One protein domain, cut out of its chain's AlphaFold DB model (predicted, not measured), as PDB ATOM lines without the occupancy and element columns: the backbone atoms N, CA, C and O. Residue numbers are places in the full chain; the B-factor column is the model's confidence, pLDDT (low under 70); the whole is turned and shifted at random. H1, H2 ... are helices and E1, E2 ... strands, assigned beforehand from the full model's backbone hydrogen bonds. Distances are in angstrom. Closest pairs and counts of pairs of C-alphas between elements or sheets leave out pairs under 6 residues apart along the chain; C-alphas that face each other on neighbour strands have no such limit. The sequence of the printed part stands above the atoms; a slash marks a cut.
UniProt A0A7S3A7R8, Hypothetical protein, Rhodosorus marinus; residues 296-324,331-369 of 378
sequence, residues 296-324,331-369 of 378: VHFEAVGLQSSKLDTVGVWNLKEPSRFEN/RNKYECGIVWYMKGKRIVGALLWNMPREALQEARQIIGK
ATOM      1  N   VAL A 296      89.248 129.929 109.929       91.38
ATOM      2  CA  VAL A 296      87.786 129.842 109.884       91.38
ATOM      3  C   VAL A 296      87.176 131.229 110.010       91.38
ATOM      4  O   VAL A 296      87.448 131.962 110.950       91.38
ATOM      5  N   HIS A 297      86.299 131.553 109.080       92.12
ATOM      6  CA  HIS A 297      85.394 132.681 109.105       92.12
ATOM      7  C   HIS A 297      84.027 132.171 108.669       92.12
ATOM      8  O   HIS A 297      83.934 131.320 107.782       92.12
ATOM      9  N   PHE A 298      82.954 132.670 109.263       92.56
ATOM     10  CA  PHE A 298      81.636 132.400 108.715       92.56
ATOM     11  C   PHE A 298      80.677 133.552 108.947       92.56
ATOM     12  O   PHE A 298      80.771 134.276 109.936       92.56
ATOM     13  N   GLU A 299      79.722 133.663 108.037       95.00
ATOM     14  CA  GLU A 299      78.583 134.562 108.134       95.00
ATOM     15  C   GLU A 299      77.301 133.741 108.251       95.00
ATOM     16  O   GLU A 299      77.226 132.601 107.794       95.00
ATOM     17  N   ALA A 300      76.271 134.293 108.873       95.38
ATOM     18  CA  ALA A 300      75.021 133.585 109.071       95.38
ATOM     19  C   ALA A 300      73.826 134.534 109.056       95.38
ATOM     20  O   ALA A 300      73.926 135.706 109.415       95.38
ATOM     21  N   VAL A 301      72.682 134.008 108.623       95.44
ATOM     22  CA  VAL A 301      71.421 134.749 108.523       95.44
ATOM     23  C   VAL A 301      70.224 133.842 108.787       95.44
ATOM     24  O   VAL A 301      70.248 132.659 108.452       95.44
ATOM     25  N   GLY A 302      69.170 134.384 109.394       94.75
ATOM     26  CA  GLY A 302      67.957 133.641 109.740       94.75
ATOM     27  C   GLY A 302      68.045 132.985 111.120       94.75
ATOM     28  O   GLY A 302      68.414 133.648 112.095       94.75
ATOM     29  N   LEU A 303      67.647 131.713 111.210       94.56
ATOM     30  CA  LEU A 303      67.631 130.915 112.438       94.56
ATOM     31  C   LEU A 303      68.669 129.786 112.378       94.56
ATOM     32  O   LEU A 303      68.484 128.806 111.658       94.56
ATOM     33  N   GLN A 304      69.725 129.905 113.182       95.38
ATOM     34  CA  GLN A 304      70.713 128.849 113.406       95.38
ATOM     35  C   GLN A 304      70.380 128.124 114.702       95.38
ATOM     36  O   GLN A 304      70.345 128.719 115.778       95.38
ATOM     37  N   SER A 305      70.139 126.825 114.597       95.44
ATOM     38  CA  SER A 305      70.016 125.954 115.754       95.44
ATOM     39  C   SER A 305      70.435 124.552 115.361       95.44
ATOM     40  O   SER A 305      69.939 124.009 114.376       95.44
ATOM     41  N   SER A 306      71.293 123.935 116.165       94.06
ATOM     42  CA  SER A 306      71.693 122.539 115.966       94.06
ATOM     43  C   SER A 306      70.565 121.533 116.209       94.06
ATOM     44  O   SER A 306      70.721 120.358 115.896       94.06
ATOM     45  N   LYS A 307      69.424 121.987 116.749       95.56
ATOM     46  CA  LYS A 307      68.202 121.185 116.902       95.56
ATOM     47  C   LYS A 307      67.394 121.062 115.606       95.56
ATOM     48  O   LYS A 307      66.442 120.290 115.573       95.56
ATOM     49  N   LEU A 308      67.705 121.861 114.586       96.88
ATOM     50  CA  LEU A 308      67.037 121.803 113.288       96.88
ATOM     51  C   LEU A 308      67.708 120.769 112.387       96.88
ATOM     52  O   LEU A 308      68.907 120.506 112.508       96.88
ATOM     53  N   ASP A 309      66.947 120.252 111.425       96.88
ATOM     54  CA  ASP A 309      67.528 119.495 110.324       96.88
ATOM     55  C   ASP A 309      68.463 120.410 109.531       96.88
ATOM     56  O   ASP A 309      68.135 121.568 109.244       96.88
ATOM     57  N   THR A 310      69.643 119.900 109.183       97.44
ATOM     58  CA  THR A 310      70.649 120.678 108.456       97.44
ATOM     59  C   THR A 310      71.152 119.949 107.223       97.44
ATOM     60  O   THR A 310      71.340 118.733 107.230       97.44
ATOM     61  N   VAL A 311      71.397 120.713 106.158       96.31
ATOM     62  CA  VAL A 311      71.998 120.221 104.914       96.31
ATOM     63  C   VAL A 311      73.265 121.023 104.648       96.31
ATOM     64  O   VAL A 311      73.201 122.221 104.385       96.31
ATOM     65  N   GLY A 312      74.420 120.364 104.751       94.62
ATOM     66  CA  GLY A 312      75.721 120.951 104.432       94.62
ATOM     67  C   GLY A 312      76.131 120.652 102.994       94.62
ATOM     68  O   GLY A 312      76.153 119.489 102.595       94.62
ATOM     69  N   VAL A 313      76.487 121.687 102.238       92.62
ATOM     70  CA  VAL A 313      77.044 121.589 100.886       92.62
ATOM     71  C   VAL A 313      78.458 122.153 100.923       92.62
ATOM     72  O   VAL A 313      78.658 123.321 101.250       92.62
ATOM     73  N   TRP A 314      79.436 121.309 100.610       90.56
ATOM     74  CA  TRP A 314      80.854 121.604 100.800       90.56
ATOM     75  C   TRP A 314      81.600 121.553  99.477       90.56
ATOM     76  O   TRP A 314      81.445 120.603  98.712       90.56
ATOM     77  N   ASN A 315      82.447 122.552  99.239       84.31
ATOM     78  CA  ASN A 315      83.441 122.491  98.183       84.31
ATOM     79  C   ASN A 315      84.655 121.719  98.715       84.31
ATOM     80  O   ASN A 315      85.493 122.263  99.438       84.31
ATOM     81  N   LEU A 316      84.697 120.421  98.425       69.81
ATOM     82  CA  LEU A 316      85.805 119.559  98.813       69.81
ATOM     83  C   LEU A 316      86.932 119.713  97.787       69.81
ATOM     84  O   LEU A 316      86.741 119.404  96.612       69.81
ATOM     85  N   LYS A 317      88.126 120.130  98.223       59.94
ATOM     86  CA  LYS A 317      89.337 119.860  97.435       59.94
ATOM     87  C   LYS A 317      89.592 118.356  97.430       59.94
ATOM     88  O   LYS A 317      89.324 117.687  98.430       59.94
ATOM     89  N   GLU A 318      90.124 117.832  96.324       53.19
ATOM     90  CA  GLU A 318      90.525 116.426  96.261       53.19
ATOM     91  C   GLU A 318      91.440 116.082  97.450       53.19
ATOM     92  O   GLU A 318      92.388 116.829  97.731       53.19
ATOM     93  N   PRO A 319      91.173 114.982  98.176       51.25
ATOM     94  CA  PRO A 319      92.026 114.574  99.278       51.25
ATOM     95  C   PRO A 319      93.429 114.292  98.745       51.25
ATOM     96  O   PRO A 319      93.611 113.542  97.783       51.25
ATOM     97  N   SER A 320      94.449 114.873  99.379       50.41
ATOM     98  CA  SER A 320      95.825 114.488  99.068       50.41
ATOM     99  C   SER A 320      95.987 112.986  99.348       50.41
ATOM    100  O   SER A 320      95.476 112.484 100.353       50.41
ATOM    101  N   ARG A 321      96.700 112.251  98.479       49.88
ATOM    102  CA  ARG A 321      96.863 110.777  98.552       49.88
ATOM    103  C   ARG A 321      97.396 110.246  99.899       49.88
ATOM    104  O   ARG A 321      97.402 109.039 100.114       49.88
ATOM    105  N   PHE A 322      97.825 111.126 100.803       50.97
ATOM    106  CA  PHE A 322      98.401 110.811 102.109       50.97
ATOM    107  C   PHE A 322      97.412 110.887 103.295       50.97
ATOM    108  O   PHE A 322      97.795 110.525 104.404       50.97
ATOM    109  N   GLU A 323      96.155 111.319 103.105       53.28
ATOM    110  CA  GLU A 323      95.197 111.553 104.213       53.28
ATOM    111  C   GLU A 323      94.272 110.360 104.560       53.28
ATOM    112  O   GLU A 323      93.475 110.446 105.492       53.28
ATOM    113  N   ASN A 324      94.400 109.208 103.890       46.75
ATOM    114  CA  ASN A 324      93.542 108.030 104.108       46.75
ATOM    115  C   ASN A 324      93.973 107.158 105.310       46.75
ATOM    116  O   ASN A 324      94.226 105.962 105.161       46.75
ATOM    117  N   ARG A 331      92.776 117.766 106.932       56.84
ATOM    118  CA  ARG A 331      92.994 119.154 107.382       56.84
ATOM    119  C   ARG A 331      92.111 120.158 106.629       56.84
ATOM    120  O   ARG A 331      91.868 121.249 107.162       56.84
ATOM    121  N   ASN A 332      91.600 119.742 105.465       62.84
ATOM    122  CA  ASN A 332      90.900 120.553 104.473       62.84
ATOM    123  C   ASN A 332      89.445 120.102 104.216       62.84
ATOM    124  O   ASN A 332      88.812 120.586 103.283       62.84
ATOM    125  N   LYS A 333      88.882 119.197 105.035       69.31
ATOM    126  CA  LYS A 333      87.536 118.631 104.800       69.31
ATOM    127  C   LYS A 333      86.417 119.683 104.718       69.31
ATOM    128  O   LYS A 333      85.450 119.482 103.995       69.31
ATOM    129  N   TYR A 334      86.541 120.789 105.451       82.88
ATOM    130  CA  TYR A 334      85.560 121.881 105.483       82.88
ATOM    131  C   TYR A 334      86.251 123.219 105.198       82.88
ATOM    132  O   TYR A 334      86.279 124.117 106.041       82.88
ATOM    133  N   GLU A 335      86.893 123.330 104.032       83.19
ATOM    134  CA  GLU A 335      87.537 124.583 103.620       83.19
ATOM    135  C   GLU A 335      86.519 125.677 103.316       83.19
ATOM    136  O   GLU A 335      86.710 126.795 103.778       83.19
ATOM    137  N   CYS A 336      85.463 125.367 102.561       89.81
ATOM    138  CA  CYS A 336      84.478 126.336 102.086       89.81
ATOM    139  C   CYS A 336      83.135 125.637 101.827       89.81
ATOM    140  O   CYS A 336      83.102 124.556 101.229       89.81
ATOM    141  N   GLY A 337      82.026 126.214 102.283       93.12
ATOM    142  CA  GLY A 337      80.706 125.630 102.066       93.12
ATOM    143  C   GLY A 337      79.572 126.382 102.744       93.12
ATOM    144  O   GLY A 337      79.765 127.412 103.385       93.12
ATOM    145  N   ILE A 338      78.364 125.849 102.604       95.38
ATOM    146  CA  ILE A 338      77.148 126.419 103.179       95.38
ATOM    147  C   ILE A 338      76.355 125.348 103.919       95.38
ATOM    148  O   ILE A 338      76.232 124.211 103.466       95.38
ATOM    149  N   VAL A 339      75.795 125.719 105.064       97.00
ATOM    150  CA  VAL A 339      74.860 124.901 105.832       97.00
ATOM    151  C   VAL A 339      73.496 125.568 105.808       97.00
ATOM    152  O   VAL A 339      73.343 126.692 106.282       97.00
ATOM    153  N   TRP A 340      72.497 124.854 105.303       97.31
ATOM    154  CA  TRP A 340      71.096 125.257 105.358       97.31
ATOM    155  C   TRP A 340      70.419 124.662 106.588       97.31
ATOM    156  O   TRP A 340      70.585 123.474 106.862       97.31
ATOM    157  N   TYR A 341      69.638 125.473 107.298       97.62
ATOM    158  CA  TYR A 341      68.824 125.063 108.444       97.62
ATOM    159  C   TYR A 341      67.367 124.973 108.016       97.62
ATOM    160  O   TYR A 341      66.824 125.913 107.428       97.62
ATOM    161  N   MET A 342      66.733 123.849 108.329       96.19
ATOM    162  CA  MET A 342      65.423 123.478 107.815       96.19
ATOM    163  C   MET A 342      64.400 123.370 108.945       96.19
ATOM    164  O   MET A 342      64.663 122.792 109.996       96.19
ATOM    165  N   LYS A 343      63.192 123.889 108.708       93.25
ATOM    166  CA  LYS A 343      62.000 123.597 109.512       93.25
ATOM    167  C   LYS A 343      60.979 122.920 108.604       93.25
ATOM    168  O   LYS A 343      60.299 123.584 107.816       93.25
ATOM    169  N   GLY A 344      60.918 121.590 108.665       91.00
ATOM    170  CA  GLY A 344      60.223 120.791 107.655       91.00
ATOM    171  C   GLY A 344      60.853 121.003 106.275       91.00
ATOM    172  O   GLY A 344      62.065 120.906 106.119       91.00
ATOM    173  N   LYS A 345      60.048 121.357 105.267       89.88
ATOM    174  CA  LYS A 345      60.535 121.618 103.896       89.88
ATOM    175  C   LYS A 345      61.032 123.054 103.662       89.88
ATOM    176  O   LYS A 345      61.407 123.385 102.541       89.88
ATOM    177  N   ARG A 346      61.001 123.924 104.680       92.12
ATOM    178  CA  ARG A 346      61.355 125.345 104.540       92.12
ATOM    179  C   ARG A 346      62.761 125.624 105.062       92.12
ATOM    180  O   ARG A 346      63.066 125.267 106.197       92.12
ATOM    181  N   ILE A 347      63.559 126.340 104.272       94.94
ATOM    182  CA  ILE A 347      64.830 126.923 104.717       94.94
ATOM    183  C   ILE A 347      64.523 128.100 105.649       94.94
ATOM    184  O   ILE A 347      63.798 129.024 105.279       94.94
ATOM    185  N   VAL A 348      65.065 128.057 106.862       95.19
ATOM    186  CA  VAL A 348      64.865 129.083 107.901       95.19
ATOM    187  C   VAL A 348      66.157 129.770 108.323       95.19
ATOM    188  O   VAL A 348      66.107 130.800 108.991       95.19
ATOM    189  N   GLY A 349      67.307 129.237 107.923       96.44
ATOM    190  CA  GLY A 349      68.604 129.825 108.215       96.44
ATOM    191  C   GLY A 349      69.684 129.314 107.278       96.44
ATOM    192  O   GLY A 349      69.542 128.260 106.653       96.44
ATOM    193  N   ALA A 350      70.774 130.064 107.206       97.00
ATOM    194  CA  ALA A 350      71.975 129.700 106.472       97.00
ATOM    195  C   ALA A 350      73.217 130.052 107.290       97.00
ATOM    196  O   ALA A 350      73.228 131.068 107.987       97.00
ATOM    197  N   LEU A 351      74.252 129.224 107.198       96.69
ATOM    198  CA  LEU A 351      75.593 129.515 107.691       96.69
ATOM    199  C   LEU A 351      76.583 129.302 106.550       96.69
ATOM    200  O   LEU A 351      76.683 128.210 106.000       96.69
ATOM    201  N   LEU A 352      77.291 130.362 106.202       95.12
ATOM    202  CA  LEU A 352      78.226 130.471 105.100       95.12
ATOM    203  C   LEU A 352      79.643 130.345 105.651       95.12
ATOM    204  O   LEU A 352      80.169 131.284 106.237       95.12
ATOM    205  N   TRP A 353      80.248 129.177 105.486       94.25
ATOM    206  CA  TRP A 353      81.554 128.834 106.032       94.25
ATOM    207  C   TRP A 353      82.663 129.140 105.031       94.25
ATOM    208  O   TRP A 353      82.753 128.482 103.995       94.25
ATOM    209  N   ASN A 354      83.515 130.122 105.341       92.31
ATOM    210  CA  ASN A 354      84.604 130.610 104.486       92.31
ATOM    211  C   ASN A 354      84.139 130.936 103.053       92.31
ATOM    212  O   ASN A 354      84.879 130.760 102.086       92.31
ATOM    213  N   MET A 355      82.885 131.353 102.905       89.44
ATOM    214  CA  MET A 355      82.293 131.724 101.625       89.44
ATOM    215  C   MET A 355      82.437 133.232 101.396       89.44
ATOM    216  O   MET A 355      82.510 133.996 102.362       89.44
ATOM    217  N   PRO A 356      82.448 133.677 100.132       84.31
ATOM    218  CA  PRO A 356      82.426 135.095  99.806       84.31
ATOM    219  C   PRO A 356      81.109 135.744 100.270       84.31
ATOM    220  O   PRO A 356      80.046 135.115 100.261       84.31
ATOM    221  N   ARG A 357      81.184 137.016 100.670       79.06
ATOM    222  CA  ARG A 357      80.077 137.770 101.283       79.06
ATOM    223  C   ARG A 357      78.864 137.909 100.361       79.06
ATOM    224  O   ARG A 357      77.732 138.021 100.821       79.06
ATOM    225  N   GLU A 358      79.081 137.883  99.053       83.88
ATOM    226  CA  GLU A 358      78.050 137.966  98.020       83.88
ATOM    227  C   GLU A 358      76.993 136.858  98.177       83.88
ATOM    228  O   GLU A 358      75.799 137.111  98.002       83.88
ATOM    229  N   ALA A 359      77.403 135.662  98.616       87.00
ATOM    230  CA  ALA A 359      76.499 134.533  98.833       87.00
ATOM    231  C   ALA A 359      75.498 134.772  99.985       87.00
ATOM    232  O   ALA A 359      74.427 134.159 100.025       87.00
ATOM    233  N   LEU A 360      75.789 135.697 100.911       88.56
ATOM    234  CA  LEU A 360      74.878 136.052 102.001       88.56
ATOM    235  C   LEU A 360      73.579 136.675 101.473       88.56
ATOM    236  O   LEU A 360      72.498 136.436 102.019       88.56
ATOM    237  N   GLN A 361      73.670 137.476 100.409       87.62
ATOM    238  CA  GLN A 361      72.508 138.155  99.844       87.62
ATOM    239  C   GLN A 361      71.543 137.159  99.193       87.62
ATOM    240  O   GLN A 361      70.327 137.286  99.343       87.62
ATOM    241  N   GLU A 362      72.070 136.126  98.535       88.75
ATOM    242  CA  GLU A 362      71.267 135.029  97.991       88.75
ATOM    243  C   GLU A 362      70.578 134.237  99.109       88.75
ATOM    244  O   GLU A 362      69.369 133.992  99.051       88.75
ATOM    245  N   ALA A 363      71.307 133.918 100.186       90.25
ATOM    246  CA  ALA A 363      70.743 133.242 101.352       90.25
ATOM    247  C   ALA A 363      69.607 134.052 102.007       90.25
ATOM    248  O   ALA A 363      68.548 133.496 102.315       90.25
ATOM    249  N   ARG A 364      69.778 135.375 102.148       89.88
ATOM    250  CA  ARG A 364      68.729 136.300 102.622       89.88
ATOM    251  C   ARG A 364      67.462 136.208 101.776       89.88
ATOM    252  O   ARG A 364      66.367 136.105 102.328       89.88
ATOM    253  N   GLN A 365      67.601 136.225 100.450       87.75
ATOM    254  CA  GLN A 365      66.458 136.133  99.540       87.75
ATOM    255  C   GLN A 365      65.740 134.786  99.656       87.75
ATOM    256  O   GLN A 365      64.512 134.750  99.644       87.75
ATOM    257  N   ILE A 366      66.479 133.684  99.791       88.75
ATOM    258  CA  ILE A 366      65.901 132.343  99.945       88.75
ATOM    259  C   ILE A 366      65.080 132.244 101.236       88.75
ATOM    260  O   ILE A 366      63.943 131.779 101.193       88.75
ATOM    261  N   ILE A 367      65.610 132.729 102.361       87.69
ATOM    262  CA  ILE A 367      64.918 132.702 103.662       87.69
ATOM    263  C   ILE A 367      63.700 133.640 103.665       87.69
ATOM    264  O   ILE A 367      62.650 133.308 104.220       87.69
ATOM    265  N   GLY A 368      63.825 134.806 103.020       81.69
ATOM    266  CA  GLY A 368      62.763 135.809 102.926       81.69
ATOM    267  C   GLY A 368      61.581 135.403 102.037       81.69
ATOM    268  O   GLY A 368      60.484 135.943 102.197       81.69
ATOM    269  N   LYS A 369      61.754 134.434 101.124       78.88
ATOM    270  CA  LYS A 369      60.659 133.894 100.305       78.88
ATOM    271  C   LYS A 369      59.670 133.140 101.199       78.88
ATOM    272  O   LYS A 369      59.871 131.980 101.556       78.88
TER     273      LYS A 369
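AT A GLANCE: This is residues 296 to 324 and 331 to 369 of the 378 residues of the protein "Hypothetical protein" of Rhodosorus marinus (UniProt A0A7S3A7R8). The model shows one twisted antiparallel sheet of four strands with a single helix, H1, packed over one face, above E1 and E4. Residues 303 to 308 cross from one edge of the sheet to the other, and residues 316 to 324 run out past the end of E2 as a tail that is broken by a cut. The printed part has 68 residues, with four named strands and one named helix in the order E1, E2, E3, E4, H1; the sheet's order is E1, E4, E3, E2. The class is mixed, helices and strands, in two layers, which here means a helix on one face of a sheet. The whole is only just loose, close to compact, with a radius of gyration of the C-alphas of 13.4 A, and its elongated outline spans 43 by 25 by 16 A.

IN THESE COORDINATES: Find C-alpha 296 at (87.786, 129.842, 109.884); from there E1, residues 296 to 302, runs 20.2 A. Next look at E2, residues 309 to 315, also 20.2 A long, which ends at C-alpha 315 at (83.441, 122.491, 98.183). After the cut come E3, residues 336 to 343, of 23.8 A, and E4, residues 346 to 353, of 20.6 A, which bends by 52 degrees at residue 349. H1, residues 358 to 368, runs 16.2 A to C-alpha 368 at (62.763, 135.809, 102.926).

HOW THE PARTS SIT: Start at edge strand E1, antiparallel to E4 at 161 degrees, where N 352 and O 299 are 2.7 A apart, within hydrogen-bond range. E4 and E3 form a hairpin at 159 degrees, with N 339 and O 351 at 2.8 A. E3 is antiparallel to the other edge strand, E2, at 163 degrees, with N 313 and O 338 at 2.8 A. E1 and E2 are apart. H1 is on the sheet at a height of 8.3 A, over E1 and E4, and runs along the strands, at 6 degrees to E4 on the local plane. It touches E4, the closest C-alphas being those of Val 348 and Ile 367, 5.6 A apart. It touches E1 too, closest at the C-alphas of Val 301 and Arg 364, 6.7 A apart. In H1, 6 of 7 O i to N i+4 pairs are within hydrogen-bond range.

THE WHOLE: The two C-alphas farthest apart are those of Phe 322 and Lys 369, 44.3 A. Residues 325 to 330 are not printed, and C-alphas 324 and 331 are 11.6 A apart across this cut, in the link from E2 to E3. Of the links printed whole, E3 to E4 and E4 to H1 are tight, and E1 to E2 is short. The mean pLDDT of the printed part is 85.4; look for values under 70 at residues 316 to 324 and 331 to 333.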